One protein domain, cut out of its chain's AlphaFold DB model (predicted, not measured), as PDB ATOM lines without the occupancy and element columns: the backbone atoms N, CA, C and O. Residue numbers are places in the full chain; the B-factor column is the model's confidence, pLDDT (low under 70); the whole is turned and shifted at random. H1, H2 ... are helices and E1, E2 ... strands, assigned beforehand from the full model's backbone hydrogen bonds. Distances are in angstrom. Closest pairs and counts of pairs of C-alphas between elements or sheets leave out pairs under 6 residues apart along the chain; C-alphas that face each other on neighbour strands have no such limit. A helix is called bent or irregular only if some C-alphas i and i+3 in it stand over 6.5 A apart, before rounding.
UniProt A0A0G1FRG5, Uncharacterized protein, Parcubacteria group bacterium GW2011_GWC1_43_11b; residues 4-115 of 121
ATOM      1  N   ARG A   4      47.361 -18.885 -26.541       95.75
ATOM      2  CA  ARG A   4      46.633 -17.646 -26.841       95.75
ATOM      3  C   ARG A   4      47.573 -16.462 -26.724       95.75
ATOM      4  O   ARG A   4      48.363 -16.415 -25.781       95.75
ATOM      5  N   VAL A   5      47.461 -15.522 -27.653       96.06
ATOM      6  CA  VAL A   5      48.188 -14.255 -27.612       96.06
ATOM      7  C   VAL A   5      47.220 -13.085 -27.720       96.06
ATOM      8  O   VAL A   5      46.350 -13.073 -28.588       96.06
ATOM      9  N   PHE A   6      47.368 -12.116 -26.827       96.50
ATOM     10  CA  PHE A   6      46.685 -10.830 -26.856       96.50
ATOM     11  C   PHE A   6      47.700  -9.777 -27.280       96.50
ATOM     12  O   PHE A   6      48.760  -9.663 -26.672       96.50
ATOM     13  N   VAL A   7      47.392  -9.050 -28.344       96.25
ATOM     14  CA  VAL A   7      48.310  -8.112 -28.985       96.25
ATOM     15  C   VAL A   7      47.680  -6.735 -28.935       96.25
ATOM     16  O   VAL A   7      46.609  -6.541 -29.520       96.25
ATOM     17  N   ASP A   8      48.319  -5.805 -28.232       95.81
ATOM     18  CA  ASP A   8      47.913  -4.406 -28.271       95.81
ATOM     19  C   ASP A   8      48.056  -3.823 -29.686       95.81
ATOM     20  O   ASP A   8      48.697  -4.399 -30.570       95.81
ATOM     21  N   VAL A   9      47.388  -2.706 -29.939       94.19
ATOM     22  CA  VAL A   9      47.368  -2.076 -31.252       94.19
ATOM     23  C   VAL A   9      48.396  -0.963 -31.341       94.19
ATOM     24  O   VAL A   9      49.261  -1.028 -32.217       94.19
ATOM     25  N   ASP A  10      48.286   0.034 -30.473       91.56
ATOM     26  CA  ASP A  10      49.015   1.288 -30.616       91.56
ATOM     27  C   ASP A  10      50.446   1.083 -30.117       91.56
ATOM     28  O   ASP A  10      50.674   0.421 -29.114       91.56
ATOM     29  N   ASP A  11      51.425   1.521 -30.907       90.06
ATOM     30  CA  ASP A  11      52.861   1.292 -30.670       90.06
ATOM     31  C   ASP A  11      53.269  -0.179 -30.435       90.06
ATOM     32  O   ASP A  11      54.395  -0.479 -30.033       90.06
ATOM     33  N   THR A  12      52.380  -1.112 -30.791       93.19
ATOM     34  CA  THR A  12      52.563  -2.557 -30.683       93.19
ATOM     35  C   THR A  12      52.347  -3.240 -32.029       93.19
ATOM     36  O   THR A  12      53.323  -3.620 -32.681       93.19
ATOM     37  N   LEU A  13      51.097  -3.396 -32.485       94.19
ATOM     38  CA  LEU A  13      50.779  -3.948 -33.811       94.19
ATOM     39  C   LEU A  13      51.131  -2.965 -34.934       94.19
ATOM     40  O   LEU A  13      51.578  -3.370 -36.012       94.19
ATOM     41  N   VAL A  14      50.915  -1.680 -34.679       92.75
ATOM     42  CA  VAL A  14      51.349  -0.572 -35.527       92.75
ATOM     43  C   VAL A  14      52.302   0.309 -34.743       92.75
ATOM     44  O   VAL A  14      52.224   0.371 -33.526       92.75
ATOM     45  N   LEU A  15      53.206   0.981 -35.443       90.69
ATOM     46  CA  LEU A  15      54.178   1.893 -34.852       90.69
ATOM     47  C   LEU A  15      53.869   3.297 -35.350       90.69
ATOM     48  O   LEU A  15      53.852   3.520 -36.567       90.69
ATOM     49  N   TYR A  16      53.617   4.230 -34.435       87.94
ATOM     50  CA  TYR A  16      53.432   5.626 -34.810       87.94
ATOM     51  C   TYR A  16      54.765   6.250 -35.190       87.94
ATOM     52  O   TYR A  16      55.810   5.972 -34.591       87.94
ATOM     53  N   VAL A  17      54.734   7.082 -36.228       85.00
ATOM     54  CA  VAL A  17      55.939   7.690 -36.779       85.00
ATOM     55  C   VAL A  17      55.773   9.190 -36.962       85.00
ATOM     56  O   VAL A  17      54.698   9.683 -37.298       85.00
ATOM     57  N   ASN A  18      56.872   9.920 -36.789       81.25
ATOM     58  CA  ASN A  18      56.955  11.327 -37.146       81.25
ATOM     59  C   ASN A  18      56.638  11.497 -38.643       81.25
ATOM     60  O   ASN A  18      57.239  10.812 -39.477       81.25
ATOM     61  N   PRO A  19      55.740  12.420 -39.025       78.44
ATOM     62  CA  PRO A  19      55.350  12.598 -40.423       78.44
ATOM     63  C   PRO A  19      56.487  13.133 -41.304       78.44
ATOM     64  O   PRO A  19      56.483  12.893 -42.510       78.44
ATOM     65  N   ASP A  20      57.447  13.846 -40.712       81.75
ATOM     66  CA  ASP A  20      58.526  14.510 -41.447       81.75
ATOM     67  C   ASP A  20      59.656  13.554 -41.859       81.75
ATOM     68  O   ASP A  20      60.264  13.738 -42.914       81.75
ATOM     69  N   ASP A  21      59.951  12.537 -41.043       80.56
ATOM     70  CA  ASP A  21      61.110  11.654 -41.239       80.56
ATOM     71  C   ASP A  21      60.819  10.155 -41.048       80.56
ATOM     72  O   ASP A  21      61.727   9.330 -41.182       80.56
ATOM     73  N   CYS A  22      59.564   9.789 -40.770       77.38
ATOM     74  CA  CYS A  22      59.111   8.424 -40.501       77.38
ATOM     75  C   CYS A  22      59.860   7.714 -39.354       77.38
ATOM     76  O   CYS A  22      59.816   6.485 -39.262       77.38
ATOM     77  N   SER A  23      60.554   8.453 -38.485       81.25
ATOM     78  CA  SER A  23      61.154   7.905 -37.267       81.25
ATOM     79  C   SER A  23      60.082   7.597 -36.221       81.25
ATOM     80  O   SER A  23      59.000   8.177 -36.259       81.25
ATOM     81  N   ALA A  24      60.364   6.687 -35.283       76.69
ATOM     82  CA  ALA A  24      59.428   6.349 -34.209       76.69
ATOM     83  C   ALA A  24      59.001   7.602 -33.428       76.69
ATOM     84  O   ALA A  24      59.843   8.407 -33.014       76.69
ATOM     85  N   HIS A  25      57.693   7.761 -33.231       75.56
ATOM     86  CA  HIS A  25      57.148   8.933 -32.567       75.56
ATOM     87  C   HIS A  25      57.430   8.874 -31.047       75.56
ATOM     88  O   HIS A  25      57.113   7.874 -30.402       75.56
ATOM     89  N   PRO A  26      58.015   9.921 -30.425       70.06
ATOM     90  CA  PRO A  26      58.483   9.861 -29.034       70.06
ATOM     91  C   PRO A  26      57.363   9.786 -27.989       70.06
ATOM     92  O   PRO A  26      57.633   9.460 -26.834       70.06
ATOM     93  N   PHE A  27      56.128  10.114 -28.372       71.50
ATOM     94  CA  PHE A  27      54.951  10.047 -27.500       71.50
ATOM     95  C   PHE A  27      53.938   8.989 -27.948       71.50
ATOM     96  O   PHE A  27      52.832   8.967 -27.415       71.50
ATOM     97  N   GLY A  28      54.296   8.154 -28.928       69.38
ATOM     98  CA  GLY A  28      53.369   7.187 -29.501       69.38
ATOM     99  C   GLY A  28      52.208   7.839 -30.250       69.38
ATOM    100  O   GLY A  28      52.366   8.932 -30.800       69.38
ATOM    101  N   ALA A  29      51.046   7.189 -30.249       68.94
ATOM    102  CA  ALA A  29      49.820   7.640 -30.912       68.94
ATOM    103  C   ALA A  29      49.412   9.095 -30.588       68.94
ATOM    104  O   ALA A  29      48.862   9.384 -29.521       68.94
ATOM    105  N   ILE A  30      49.545  10.009 -31.555       65.31
ATOM    106  CA  ILE A  30      48.857  11.308 -31.538       65.31
ATOM    107  C   ILE A  30      47.821  11.346 -32.665       65.31
ATOM    108  O   ILE A  30      48.037  10.888 -33.785       65.31
ATOM    109  N   ASN A  31      46.632  11.855 -32.339       64.38
ATOM    110  CA  ASN A  31      45.443  11.777 -33.182       64.38
ATOM    111  C   ASN A  31      45.696  12.277 -34.621       64.38
ATOM    112  O   ASN A  31      45.914  13.468 -34.841       64.38
ATOM    113  N   GLY A  32      45.603  11.369 -35.597       65.50
ATOM    114  CA  GLY A  32      45.781  11.666 -37.023       65.50
ATOM    115  C   GLY A  32      47.212  11.534 -37.553       65.50
ATOM    116  O   GLY A  32      47.422  11.794 -38.738       65.50
ATOM    117  N   GLU A  33      48.175  11.125 -36.728       75.00
ATOM    118  CA  GLU A  33      49.545  10.877 -37.178       75.00
ATOM    119  C   GLU A  33      49.673   9.597 -38.017       75.00
ATOM    120  O   GLU A  33      48.900   8.644 -37.845       75.00
ATOM    121  N   PRO A  34      50.627   9.570 -38.967       84.62
ATOM    122  CA  PRO A  34      50.894   8.378 -39.750       84.62
ATOM    123  C   PRO A  34      51.463   7.261 -38.870       84.62
ATOM    124  O   PRO A  34      52.191   7.490 -37.906       84.62
ATOM    125  N   PHE A  35      51.162   6.026 -39.255       89.94
ATOM    126  CA  PHE A  35      51.731   4.831 -38.647       89.94
ATOM    127  C   PHE A  35      52.228   3.872 -39.725       89.94
ATOM    128  O   PHE A  35      51.805   3.928 -40.885       89.94
ATOM    129  N   VAL A  36      53.093   2.947 -39.318       91.38
ATOM    130  CA  VAL A  36      53.546   1.819 -40.136       91.38
ATOM    131  C   VAL A  36      53.216   0.487 -39.450       91.38
ATOM    132  O   VAL A  36      53.130   0.437 -38.224       91.38
ATOM    133  N   PRO A  37      53.016  -0.611 -40.199       92.44
ATOM    134  CA  PRO A  37      52.871  -1.937 -39.600       92.44
ATOM    135  C   PRO A  37      54.142  -2.366 -38.852       92.44
ATOM    136  O   PRO A  37      55.252  -2.167 -39.350       92.44
ATOM    137  N   ASN A  38      53.995  -3.028 -37.702       92.88
ATOM    138  CA  ASN A  38      55.111  -3.700 -37.039       92.88
ATOM    139  C   ASN A  38      55.400  -5.046 -37.729       92.88
ATOM    140  O   ASN A  38      54.927  -6.103 -37.310       92.88
ATOM    141  N   GLU A  39      56.156  -5.009 -38.827       92.38
ATOM    142  CA  GLU A  39      56.424  -6.183 -39.672       92.38
ATOM    143  C   GLU A  39      57.089  -7.348 -38.917       92.38
ATOM    144  O   GLU A  39      56.804  -8.514 -39.202       92.38
ATOM    145  N   GLU A  40      57.945  -7.065 -37.930       90.81
ATOM    146  CA  GLU A  40      58.593  -8.110 -37.130       90.81
ATOM    147  C   GLU A  40      57.585  -8.859 -36.258       90.81
ATOM    148  O   GLU A  40      57.580 -10.094 -36.225       90.81
ATOM    149  N   LEU A  41      56.691  -8.126 -35.595       92.69
ATOM    150  CA  LEU A  41      55.606  -8.707 -34.817       92.69
ATOM    151  C   LEU A  41      54.628  -9.472 -35.713       92.69
ATOM    152  O   LEU A  41      54.279 -10.613 -35.417       92.69
ATOM    153  N   ILE A  42      54.230  -8.888 -36.843       93.38
ATOM    154  CA  ILE A  42      53.329  -9.534 -37.805       93.38
ATOM    155  C   ILE A  42      53.932 -10.849 -38.309       93.38
ATOM    156  O   ILE A  42      53.220 -11.846 -38.433       93.38
ATOM    157  N   LYS A  43      55.245 -10.897 -38.558       92.12
ATOM    158  CA  LYS A  43      55.939 -12.136 -38.924       92.12
ATOM    159  C   LYS A  43      55.859 -13.184 -37.811       92.12
ATOM    160  O   LYS A  43      55.508 -14.323 -38.102       92.12
ATOM    161  N   LYS A  44      56.099 -12.807 -36.549       91.12
ATOM    162  CA  LYS A  44      55.942 -13.718 -35.396       91.12
ATOM    163  C   LYS A  44      54.511 -14.258 -35.292       91.12
ATOM    164  O   LYS A  44      54.321 -15.446 -35.051       91.12
ATOM    165  N   LEU A  45      53.510 -13.410 -35.524       93.12
ATOM    166  CA  LEU A  45      52.098 -13.803 -35.500       93.12
ATOM    167  C   LEU A  45      51.728 -14.774 -36.627       93.12
ATOM    168  O   LEU A  45      50.901 -15.653 -36.405       93.12
ATOM    169  N   LYS A  46      52.349 -14.668 -37.811       92.06
ATOM    170  CA  LYS A  46      52.131 -15.619 -38.922       92.06
ATOM    171  C   LYS A  46      52.590 -17.029 -38.569       92.06
ATOM    172  O   LYS A  46      51.943 -17.999 -38.955       92.06
ATOM    173  N   ASP A  47      53.689 -17.131 -37.829       90.75
ATOM    174  CA  ASP A  47      54.267 -18.411 -37.420       90.75
ATOM    175  C   ASP A  47      53.610 -18.971 -36.138       90.75
ATOM    176  O   ASP A  47      53.803 -20.140 -35.788       90.75
ATOM    177  N   PHE A  48      52.803 -18.164 -35.439       91.88
ATOM    178  CA  PHE A  48      52.199 -18.520 -34.158       91.88
ATOM    179  C   PHE A  48      51.084 -19.567 -34.300       91.88
ATOM    180  O   PHE A  48      50.088 -19.382 -34.997       91.88
ATOM    181  N   GLN A  49      51.220 -20.672 -33.566       91.19
ATOM    182  CA  GLN A  49      50.244 -21.764 -33.543       91.19
ATOM    183  C   GLN A  49      49.284 -21.590 -32.362       91.19
ATOM    184  O   GLN A  49      49.425 -22.224 -31.313       91.19
ATOM    185  N   GLY A  50      48.293 -20.717 -32.526       93.56
ATOM    186  CA  GLY A  50      47.413 -20.347 -31.426       93.56
ATOM    187  C   GLY A  50      46.182 -19.546 -31.829       93.56
ATOM    188  O   GLY A  50      45.827 -19.485 -33.004       93.56
ATOM    189  N   ASP A  51      45.498 -18.992 -30.834       95.88
ATOM    190  CA  ASP A  51      44.463 -17.977 -31.042       95.88
ATOM    191  C   ASP A  51      45.088 -16.592 -30.867       95.88
ATOM    192  O   ASP A  51      45.757 -16.334 -29.862       95.88
ATOM    193  N   ILE A  52      44.870 -15.716 -31.845       96.88
ATOM    194  CA  ILE A  52      45.407 -14.353 -31.866       96.88
ATOM    195  C   ILE A  52      44.262 -13.381 -31.605       96.88
ATOM    196  O   ILE A  52      43.296 -13.316 -32.369       96.88
ATOM    197  N   PHE A  53      44.382 -12.614 -30.529       97.44
ATOM    198  CA  PHE A  53      43.439 -11.577 -30.147       97.44
ATOM    199  C   PHE A  53      44.075 -10.206 -30.369       97.44
ATOM    200  O   PHE A  53      45.064  -9.878 -29.721       97.44
ATOM    201  N   ILE A  54      43.501  -9.397 -31.258       97.44
ATOM    202  CA  ILE A  54      43.903  -7.995 -31.427       97.44
ATOM    203  C   ILE A  54      43.109  -7.158 -30.432       97.44
ATOM    204  O   ILE A  54      41.875  -7.168 -30.454       97.44
ATOM    205  N   TRP A  55      43.809  -6.486 -29.525       96.88
ATOM    206  CA  TRP A  55      43.283  -6.135 -28.215       96.88
ATOM    207  C   TRP A  55      43.579  -4.683 -27.841       96.88
ATOM    208  O   TRP A  55      44.632  -4.388 -27.304       96.88
ATOM    209  N   SER A  56      42.642  -3.763 -28.094       94.69
ATOM    210  CA  SER A  56      42.912  -2.320 -27.957       94.69
ATOM    211  C   SER A  56      42.112  -1.630 -26.854       94.69
ATOM    212  O   SER A  56      40.911  -1.884 -26.694       94.69
ATOM    213  N   GLY A  57      42.746  -0.676 -26.162       91.31
ATOM    214  CA  GLY A  57      42.074   0.325 -25.320       91.31
ATOM    215  C   GLY A  57      41.074   1.199 -26.088       91.31
ATOM    216  O   GLY A  57      40.014   1.524 -25.562       91.31
ATOM    217  N   GLY A  58      41.316   1.461 -27.379       89.56
ATOM    218  CA  GLY A  58      40.388   2.172 -28.271       89.56
ATOM    219  C   GLY A  58      39.100   1.401 -28.611       89.56
ATOM    220  O   GLY A  58      38.225   1.917 -29.307       89.56
ATOM    221  N   GLY A  59      38.961   0.162 -28.125       93.69
ATOM    222  CA  GLY A  59      37.766  -0.667 -28.269       93.69
ATOM    223  C   GLY A  59      37.768  -1.580 -29.498       93.69
ATOM    224  O   GLY A  59      38.612  -1.497 -30.391       93.69
ATOM    225  N   ILE A  60      36.778  -2.480 -29.555       96.38
ATOM    226  CA  ILE A  60      36.711  -3.560 -30.558       96.38
ATOM    227  C   ILE A  60      36.641  -3.056 -32.006       96.38
ATOM    228  O   ILE A  60      37.223  -3.666 -32.903       96.38
ATOM    229  N   ALA A  61      35.931  -1.950 -32.251       95.69
ATOM    230  CA  ALA A  61      35.782  -1.391 -33.592       95.69
ATOM    231  C   ALA A  61      37.115  -0.845 -34.122       95.69
ATOM    232  O   ALA A  61      37.443  -1.067 -35.287       95.69
ATOM    233  N   TYR A  62      37.891  -0.191 -33.254       93.06
ATOM    234  CA  TYR A  62      39.217   0.314 -33.587       93.06
ATOM    235  C   TYR A  62      40.206  -0.833 -33.827       93.06
ATOM    236  O   TYR A  62      40.802  -0.901 -34.900       93.06
ATOM    237  N   ALA A  63      40.272  -1.804 -32.906       95.25
ATOM    238  CA  ALA A  63      41.113  -2.994 -33.052       95.25
ATOM    239  C   ALA A  63      40.856  -3.731 -34.376       95.25
ATOM    240  O   ALA A  63      41.790  -4.048 -35.111       95.25
ATOM    241  N   ARG A  64      39.578  -3.947 -34.717       95.81
ATOM    242  CA  ARG A  64      39.178  -4.560 -35.990       95.81
ATOM    243  C   ARG A  64      39.664  -3.744 -37.182       95.81
ATOM    244  O   ARG A  64      40.236  -4.310 -38.106       95.81
ATOM    245  N   LYS A  65      39.443  -2.428 -37.159       94.44
ATOM    246  CA  LYS A  65      39.788  -1.550 -38.276       94.44
ATOM    247  C   LYS A  65      41.287  -1.567 -38.568       94.44
ATOM    248  O   LYS A  65      41.664  -1.673 -39.732       94.44
ATOM    249  N   VAL A  66      42.126  -1.485 -37.536       93.25
ATOM    250  CA  VAL A  66      43.586  -1.520 -37.702       93.25
ATOM    251  C   VAL A  66      44.048  -2.904 -38.160       93.25
ATOM    252  O   VAL A  66      44.804  -3.002 -39.126       93.25
ATOM    253  N   ALA A  67      43.535  -3.979 -37.552       94.69
ATOM    254  CA  ALA A  67      43.865  -5.350 -37.945       94.69
ATOM    255  C   ALA A  67      43.543  -5.636 -39.423       94.69
ATOM    256  O   ALA A  67      44.379  -6.185 -40.140       94.69
ATOM    257  N   GLU A  68      42.378  -5.205 -39.915       94.19
ATOM    258  CA  GLU A  68      41.997  -5.321 -41.331       94.19
ATOM    259  C   GLU A  68      42.997  -4.620 -42.267       94.19
ATOM    260  O   GLU A  68      43.266  -5.108 -43.366       94.19
ATOM    261  N   MET A  69      43.573  -3.491 -41.840       92.06
ATOM    262  CA  MET A  69      44.535  -2.732 -42.642       92.06
ATOM    263  C   MET A  69      45.894  -3.437 -42.746       92.06
ATOM    264  O   MET A  69      46.484  -3.448 -43.834       92.06
ATOM    265  N   VAL A  70      46.381  -4.015 -41.641       93.25
ATOM    266  CA  VAL A  70      47.779  -4.478 -41.521       93.25
ATOM    267  C   VAL A  70      47.955  -5.997 -41.551       93.25
ATOM    268  O   VAL A  70      48.945  -6.474 -42.096       93.25
ATOM    269  N   LEU A  71      46.997  -6.774 -41.038       92.19
ATOM    270  CA  LEU A  71      47.053  -8.243 -41.047       92.19
ATOM    271  C   LEU A  71      46.401  -8.842 -42.299       92.19
ATOM    272  O   LEU A  71      46.860  -9.874 -42.800       92.19
ATOM    273  N   ARG A  72      45.371  -8.172 -42.840       79.00
ATOM    274  CA  ARG A  72      44.605  -8.608 -44.025       79.00
ATOM    275  C   ARG A  72      44.202 -10.095 -43.922       79.00
ATOM    276  O   ARG A  72      43.903 -10.569 -42.831       79.00
ATOM    277  N   ASP A  73      44.241 -10.831 -45.036       75.19
ATOM    278  CA  ASP A  73      43.886 -12.257 -45.130       75.19
ATOM    279  C   ASP A  73      45.039 -13.208 -44.750       75.19
ATOM    280  O   ASP A  73      44.991 -14.402 -45.044       75.19
ATOM    281  N   SER A  74      46.128 -12.692 -44.168       76.25
ATOM    282  CA  SER A  74      47.346 -13.489 -43.969       76.25
ATOM    283  C   SER A  74      47.360 -14.319 -42.684       76.25
ATOM    284  O   SER A  74      48.185 -15.223 -42.568       76.25
ATOM    285  N   ILE A  75      46.469 -14.023 -41.731       89.12
ATOM    286  CA  ILE A  75      46.396 -14.674 -40.417       89.12
ATOM    287  C   ILE A  75      44.949 -14.618 -39.911       89.12
ATOM    288  O   ILE A  75      44.276 -13.607 -40.100       89.12
ATOM    289  N   GLU A  76      44.477 -15.666 -39.233       93.62
ATOM    290  CA  GLU A  76      43.208 -15.616 -38.497       93.62
ATOM    291  C   GLU A  76      43.385 -14.887 -37.159       93.62
ATOM    292  O   GLU A  76      44.316 -15.166 -36.401       93.62
ATOM    293  N   TRP A  77      42.476 -13.965 -36.847       96.06
ATOM    294  CA  TRP A  77      42.513 -13.179 -35.615       96.06
ATOM    295  C   TRP A  77      41.107 -12.818 -35.131       96.06
ATOM    296  O   TRP A  77      40.127 -12.860 -35.877       96.06
ATOM    297  N   ILE A  78      41.008 -12.440 -33.855       96.62
ATOM    298  CA  ILE A  78      39.772 -12.010 -33.196       96.62
ATOM    299  C   ILE A  78      39.995 -10.617 -32.603       96.62
ATOM    300  O   ILE A  78      40.907 -10.419 -31.809       96.62
ATOM    301  N   ALA A  79      39.157  -9.641 -32.954       97.00
ATOM    302  CA  ALA A  79      39.217  -8.315 -32.333       97.00
ATOM    303  C   ALA A  79      38.504  -8.298 -30.975       97.00
ATOM    304  O   ALA A  79      37.377  -8.786 -30.860       97.00
ATOM    305  N   LEU A  80      39.125  -7.665 -29.980       96.94
ATOM    306  CA  LEU A  80      38.601  -7.453 -28.632       96.94
ATOM    307  C   LEU A  80      38.870  -6.016 -28.154       96.94
ATOM    308  O   LEU A  80      39.854  -5.388 -28.543       96.94
ATOM    309  N   GLY A  81      37.999  -5.503 -27.283       95.12
ATOM    310  CA  GLY A  81      38.229  -4.251 -26.556       95.12
ATOM    311  C   GLY A  81      38.868  -4.514 -25.191       95.12
ATOM    312  O   GLY A  81      38.365  -5.339 -24.429       95.12
ATOM    313  N   LYS A  82      39.949  -3.798 -24.863       92.81
ATOM    314  CA  LYS A  82      40.745  -3.991 -23.639       92.81
ATOM    315  C   LYS A  82      39.940  -3.819 -22.359       92.81
ATOM    316  O   LYS A  82      39.981  -4.690 -21.495       92.81
ATOM    317  N   HIS A  83      39.127  -2.771 -22.291       88.69
ATOM    318  CA  HIS A  83      38.310  -2.468 -21.116       88.69
ATOM    319  C   HIS A  83      37.266  -3.547 -20.787       88.69
ATOM    320  O   HIS A  83      37.014  -3.807 -19.613       88.69
ATOM    321  N   ASP A  84      36.713  -4.215 -21.801       89.38
ATOM    322  CA  ASP A  84      35.623  -5.183 -21.613       89.38
ATOM    323  C   ASP A  84      36.116  -6.627 -21.478       89.38
ATOM    324  O   ASP A  84      35.375  -7.507 -21.036       89.38
ATOM    325  N   SER A  85      37.355  -6.903 -21.890       93.19
ATOM    326  CA  SER A  85      37.851  -8.273 -22.035       93.19
ATOM    327  C   SER A  85      39.126  -8.571 -21.251       93.19
ATOM    328  O   SER A  85      39.685  -9.656 -21.405       93.19
ATOM    329  N   PHE A  86      39.571  -7.656 -20.387       88.44
ATOM    330  CA  PHE A  86      40.737  -7.846 -19.516       88.44
ATOM    331  C   PHE A  86      40.650  -9.117 -18.670       88.44
ATOM    332  O   PHE A  86      41.612  -9.870 -18.560       88.44
ATOM    333  N   SER A  87      39.462  -9.439 -18.159       88.69
ATOM    334  CA  SER A  87      39.224 -10.655 -17.375       88.69
ATOM    335  C   SER A  87      39.275 -11.963 -18.184       88.69
ATOM    336  O   SER A  87      39.111 -13.037 -17.606       88.69
ATOM    337  N   LEU A  88      39.431 -11.913 -19.515       91.12
ATOM    338  CA  LEU A  88      39.567 -13.111 -20.358       91.12
ATOM    339  C   LEU A  88      41.004 -13.646 -20.419       91.12
ATOM    340  O   LEU A  88      41.189 -14.811 -20.812       91.12
ATOM    341  N   VAL A  89      41.983 -12.819 -20.039       92.25
ATOM    342  CA  VAL A  89      43.390 -13.205 -19.909       92.25
ATOM    343  C   VAL A  89      43.528 -14.161 -18.722       92.25
ATOM    344  O   VAL A  89      42.935 -13.963 -17.660       92.25
ATOM    345  N   ARG A  90      44.259 -15.254 -18.919       92.12
ATOM    346  CA  ARG A  90      44.430 -16.354 -17.965       92.12
ATOM    347  C   ARG A  90      45.907 -16.726 -17.836       92.12
ATOM    348  O   ARG A  90      46.690 -16.428 -18.738       92.12
ATOM    349  N   PRO A  91      46.282 -17.443 -16.762       90.88
ATOM    350  CA  PRO A  91      47.628 -17.987 -16.638       90.88
ATOM    351  C   PRO A  91      48.020 -18.812 -17.875       90.88
ATOM    352  O   PRO A  91      47.237 -19.641 -18.345       90.88
ATOM    353  N   GLY A  92      49.232 -18.591 -18.381       89.00
ATOM    354  CA  GLY A  92      49.783 -19.226 -19.579       89.00
ATOM    355  C   GLY A  92      49.479 -18.510 -20.900       89.00
ATOM    356  O   GLY A  92      50.035 -18.902 -21.925       89.00
ATOM    357  N   ASP A  93      48.637 -17.472 -20.900       93.88
ATOM    358  CA  ASP A  93      48.471 -16.618 -22.078       93.88
ATOM    359  C   ASP A  93      49.700 -15.728 -22.300       93.88
ATOM    360  O   ASP A  93      50.444 -15.409 -21.367       93.88
ATOM    361  N   ILE A  94      49.874 -15.298 -23.547       93.75
ATOM    362  CA  ILE A  94      50.854 -14.289 -23.944       93.75
ATOM    363  C   ILE A  94      50.134 -12.947 -24.104       93.75
ATOM    364  O   ILE A  94      49.074 -12.880 -24.723       93.75
ATOM    365  N   VAL A  95      50.721 -11.877 -23.575       93.75
ATOM    366  CA  VAL A  95      50.308 -10.489 -23.807       93.75
ATOM    367  C   VAL A  95      51.493  -9.738 -24.400       93.75
ATOM    368  O   VAL A  95      52.609  -9.826 -23.889       93.75
ATOM    369  N   VAL A  96      51.254  -9.016 -25.488       93.81
ATOM    370  CA  VAL A  96      52.246  -8.201 -26.190       93.81
ATOM    371  C   VAL A  96      51.728  -6.778 -26.168       93.81
ATOM    372  O   VAL A  96      50.663  -6.519 -26.726       93.81
ATOM    373  N   ASP A  97      52.438  -5.899 -25.475       92.56
ATOM    374  CA  ASP A  97      51.950  -4.561 -25.145       92.56
ATOM    375  C   ASP A  97      53.143  -3.627 -24.892       92.56
ATOM    376  O   ASP A  97      54.067  -3.983 -24.149       92.56
ATOM    377  N   ASP A  98      53.165  -2.457 -25.527       87.25
ATOM    378  CA  ASP A  98      54.194  -1.430 -25.339       87.25
ATOM    379  C   ASP A  98      54.121  -0.816 -23.933       87.25
ATOM    380  O   ASP A  98      55.159  -0.528 -23.321       87.25
ATOM    381  N   GLN A  99      52.922  -0.755 -23.346       84.12
ATOM    382  CA  GLN A  99      52.679  -0.326 -21.972       84.12
ATOM    383  C   GLN A  99      52.971  -1.455 -20.968       84.12
ATOM    384  O   GLN A  99      52.228  -1.704 -20.012       84.12
ATOM    385  N   TRP A 100      54.106  -2.136 -21.141       69.62
ATOM    386  CA  TRP A 100      54.509  -3.309 -20.360       69.62
ATOM    387  C   TRP A 100      54.483  -3.076 -18.841       69.62
ATOM    388  O   TRP A 100      54.231  -4.011 -18.079       69.62
ATOM    389  N   TYR A 101      54.742  -1.844 -18.382       59.44
ATOM    390  CA  TYR A 101      54.710  -1.494 -16.962       59.44
ATOM    391  C   TYR A 101      53.284  -1.540 -16.404       59.44
ATOM    392  O   TYR A 101      53.074  -1.980 -15.281       59.44
ATOM    393  N   GLU A 102      52.272  -1.173 -17.181       68.94
ATOM    394  CA  GLU A 102      50.880  -1.302 -16.736       68.94
ATOM    395  C   GLU A 102      50.457  -2.775 -16.669       68.94
ATOM    396  O   GLU A 102      49.690  -3.187 -15.795       68.94
ATOM    397  N   MET A 103      51.019  -3.596 -17.557       71.88
ATOM    398  CA  MET A 103      50.713  -5.019 -17.665       71.88
ATOM    399  C   MET A 103      51.563  -5.904 -16.739       71.88
ATOM    400  O   MET A 103      51.260  -7.087 -16.583       71.88
ATOM    401  N   HIS A 104      52.602  -5.371 -16.076       70.44
ATOM    402  CA  HIS A 104      53.545  -6.179 -15.288       70.44
ATOM    403  C   HIS A 104      52.855  -6.977 -14.174       70.44
ATOM    404  O   HIS A 104      53.318  -8.054 -13.808       70.44
ATOM    405  N   THR A 105      51.742  -6.464 -13.644       74.31
ATOM    406  CA  THR A 105      50.963  -7.110 -12.578       74.31
ATOM    407  C   THR A 105      50.352  -8.431 -13.041       74.31
ATOM    408  O   THR A 105      50.143  -9.323 -12.229       74.31
ATOM    409  N   MET A 106      50.138  -8.620 -14.349       80.75
ATOM    410  CA  MET A 106      49.672  -9.891 -14.907       80.75
ATOM    411  C   MET A 106      50.716 -11.008 -14.801       80.75
ATOM    412  O   MET A 106      50.344 -12.183 -14.748       80.75
ATOM    413  N   LYS A 107      52.014 -10.669 -14.733       76.06
ATOM    414  CA  LYS A 107      53.084 -11.665 -14.550       76.06
ATOM    415  C   LYS A 107      52.915 -12.412 -13.227       76.06
ATOM    416  O   LYS A 107      53.123 -13.623 -13.185       76.06
ATOM    417  N   ASP A 108      52.429 -11.726 -12.192       77.56
ATOM    418  CA  ASP A 108      52.148 -12.317 -10.879       77.56
ATOM    419  C   ASP A 108      50.997 -13.342 -10.928       77.56
ATOM    420  O   ASP A 108      50.887 -14.207 -10.059       77.56
ATOM    421  N   PHE A 109      50.178 -13.297 -11.984       77.50
ATOM    422  CA  PHE A 109      49.110 -14.257 -12.271       77.50
ATOM    423  C   PHE A 109      49.511 -15.305 -13.324       77.50
ATOM    424  O   PHE A 109      48.658 -16.033 -13.828       77.50
ATOM    425  N   GLY A 110      50.801 -15.416 -13.659       77.50
ATOM    426  CA  GLY A 110      51.316 -16.424 -14.587       77.50
ATOM    427  C   GLY A 110      51.069 -16.118 -16.066       77.50
ATOM    428  O   GLY A 110      51.020 -17.050 -16.865       77.50
ATOM    429  N   VAL A 111      50.886 -14.848 -16.437       83.25
ATOM    430  CA  VAL A 111      50.790 -14.384 -17.834       83.25
ATOM    431  C   VAL A 111      52.177 -14.002 -18.357       83.25
ATOM    432  O   VAL A 111      52.968 -13.373 -17.648       83.25
ATOM    433  N   HIS A 112      52.477 -14.343 -19.608       83.06
ATOM    434  CA  HIS A 112      53.724 -13.957 -20.266       83.06
ATOM    435  C   HIS A 112      53.559 -12.599 -20.953       83.06
ATOM    436  O   HIS A 112      52.985 -12.525 -22.034       83.06
ATOM    437  N   VAL A 113      54.048 -11.530 -20.325       81.25
ATOM    438  CA  VAL A 113      53.974 -10.165 -20.877       81.25
ATOM    439  C   VAL A 113      55.303  -9.780 -21.522       81.25
ATOM    440  O   VAL A 113      56.334  -9.808 -20.836       81.25
ATOM    441  N   TYR A 114      55.241  -9.386 -22.792       83.38
ATOM    442  CA  TYR A 114      56.372  -8.957 -23.610       83.38
ATOM    443  C   TYR A 114      56.153  -7.556 -24.174       83.38
ATOM    444  O   TYR A 114      55.030  -7.197 -24.530       83.38
ATOM    445  N   SER A 115      57.236  -6.799 -24.327       80.12
ATOM    446  CA  SER A 115      57.211  -5.604 -25.166       80.12
ATOM    447  C   SER A 115      57.172  -5.982 -26.659       80.12
ATOM    448  O   SER A 115      57.547  -7.104 -27.032       80.12
TER     449      SER A 115
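Overview. This is residues 4 to 115 of the 121 residues of an uncharacterized protein of Parcubacteria group bacterium GW2011_GWC1_43_11b (UniProt A0A0G1FRG5). A twisted wall of five parallel strands has helices over both faces, with H3 on one face and H4 and H5 on the other, making three layers. Beyond one end of this sheet lies a small hairpin, E2 and E3, whose loop of residues 17 to 34 reaches to one end of the longest axis. The sheet runs E5, E4, E1, E6, E7, and the class is mixed, helices and strands. The 112 printed residues have five named helices and seven named strands, in the order E1 H1 E2 E3 H2 E4 H3 E5 H4 E6 H5 E7. The whole is compact, with a radius of gyration of the C-alphas of 13.6 A and spans of 42 by 31 by 24 A.

Arrangement. E1, residues 4 to 7, is an inner strand, parallel to E4, residues 50 to 56, at 28 degrees, with N 7 and O 53 2.8 A apart. On its other side is E6, residues 94 to 96, parallel at 12 degrees, with N 6 and O 94 2.8 A apart. H1, residues 9 to 13, only grazes the sheet. E2, residues 14 to 16, and E3, residues 35 to 37, form an antiparallel hairpin, with N 15 and O 36 2.8 A apart. H2, residues 39 to 47, only grazes the sheet. H3, residues 60 to 70, is over E4 and E5, residues 78 to 81, at a height over the sheet of 8.5 A, slantwise to the strands at 41 degrees to E5 on the local plane; the closest C-alphas of H3 and E5 are those of Ile 60 and Gly 81, 4.3 A apart. E5 is parallel to E4, with N 80 and O 54 2.8 A apart. E4, H3, E5 is a strand-helix-strand unit, two parallel neighbour strands with a helix between, and its crossover is right-handed. H4, residues 82 to 88, is on the sheet; the split unit E5, H4, E6, with E4 and E1 between its strands, is right-handed too. H5, residues 100 to 109, and E7, residues 112 to 114, complete the right-handed unit E6, H5, E7; N 95 and O 112 are 2.8 A apart, and the closest C-alphas of H5 and E7 are those of Lys 107 and Val 113, 6.6 A apart. Every O i to N i+4 pair is within hydrogen-bond range in H1, H2 and H3, against 1 of 3 in H4 and 1 of 6 in H5, where 2 of 4 and 5 of 7 O i to N i+3 pairs are.

Along the chain. E1 begins at C-alpha 4, (46.633, -17.646, -26.841). E4 is 18.9 A long, H3 15.6 A, H5 14.6 A and H2 12.6 A. H4 and H5 are irregular: C-alphas 84 and 87 are 7.8 A apart, and C-alphas 102 and 105 are 7.1 A apart. E7 ends at C-alpha 114, (56.372, -8.957, -23.610).

Size, cuts and confidence. The C-alphas farthest apart, those of Asp 20 and Pro 91, are 42.3 A apart. The printed part has no cut. The link E2 to E3, 18 residues, is long. The mean pLDDT of the printed part is 87.2, and residues 28 to 32 and 100 to 102 are under 70.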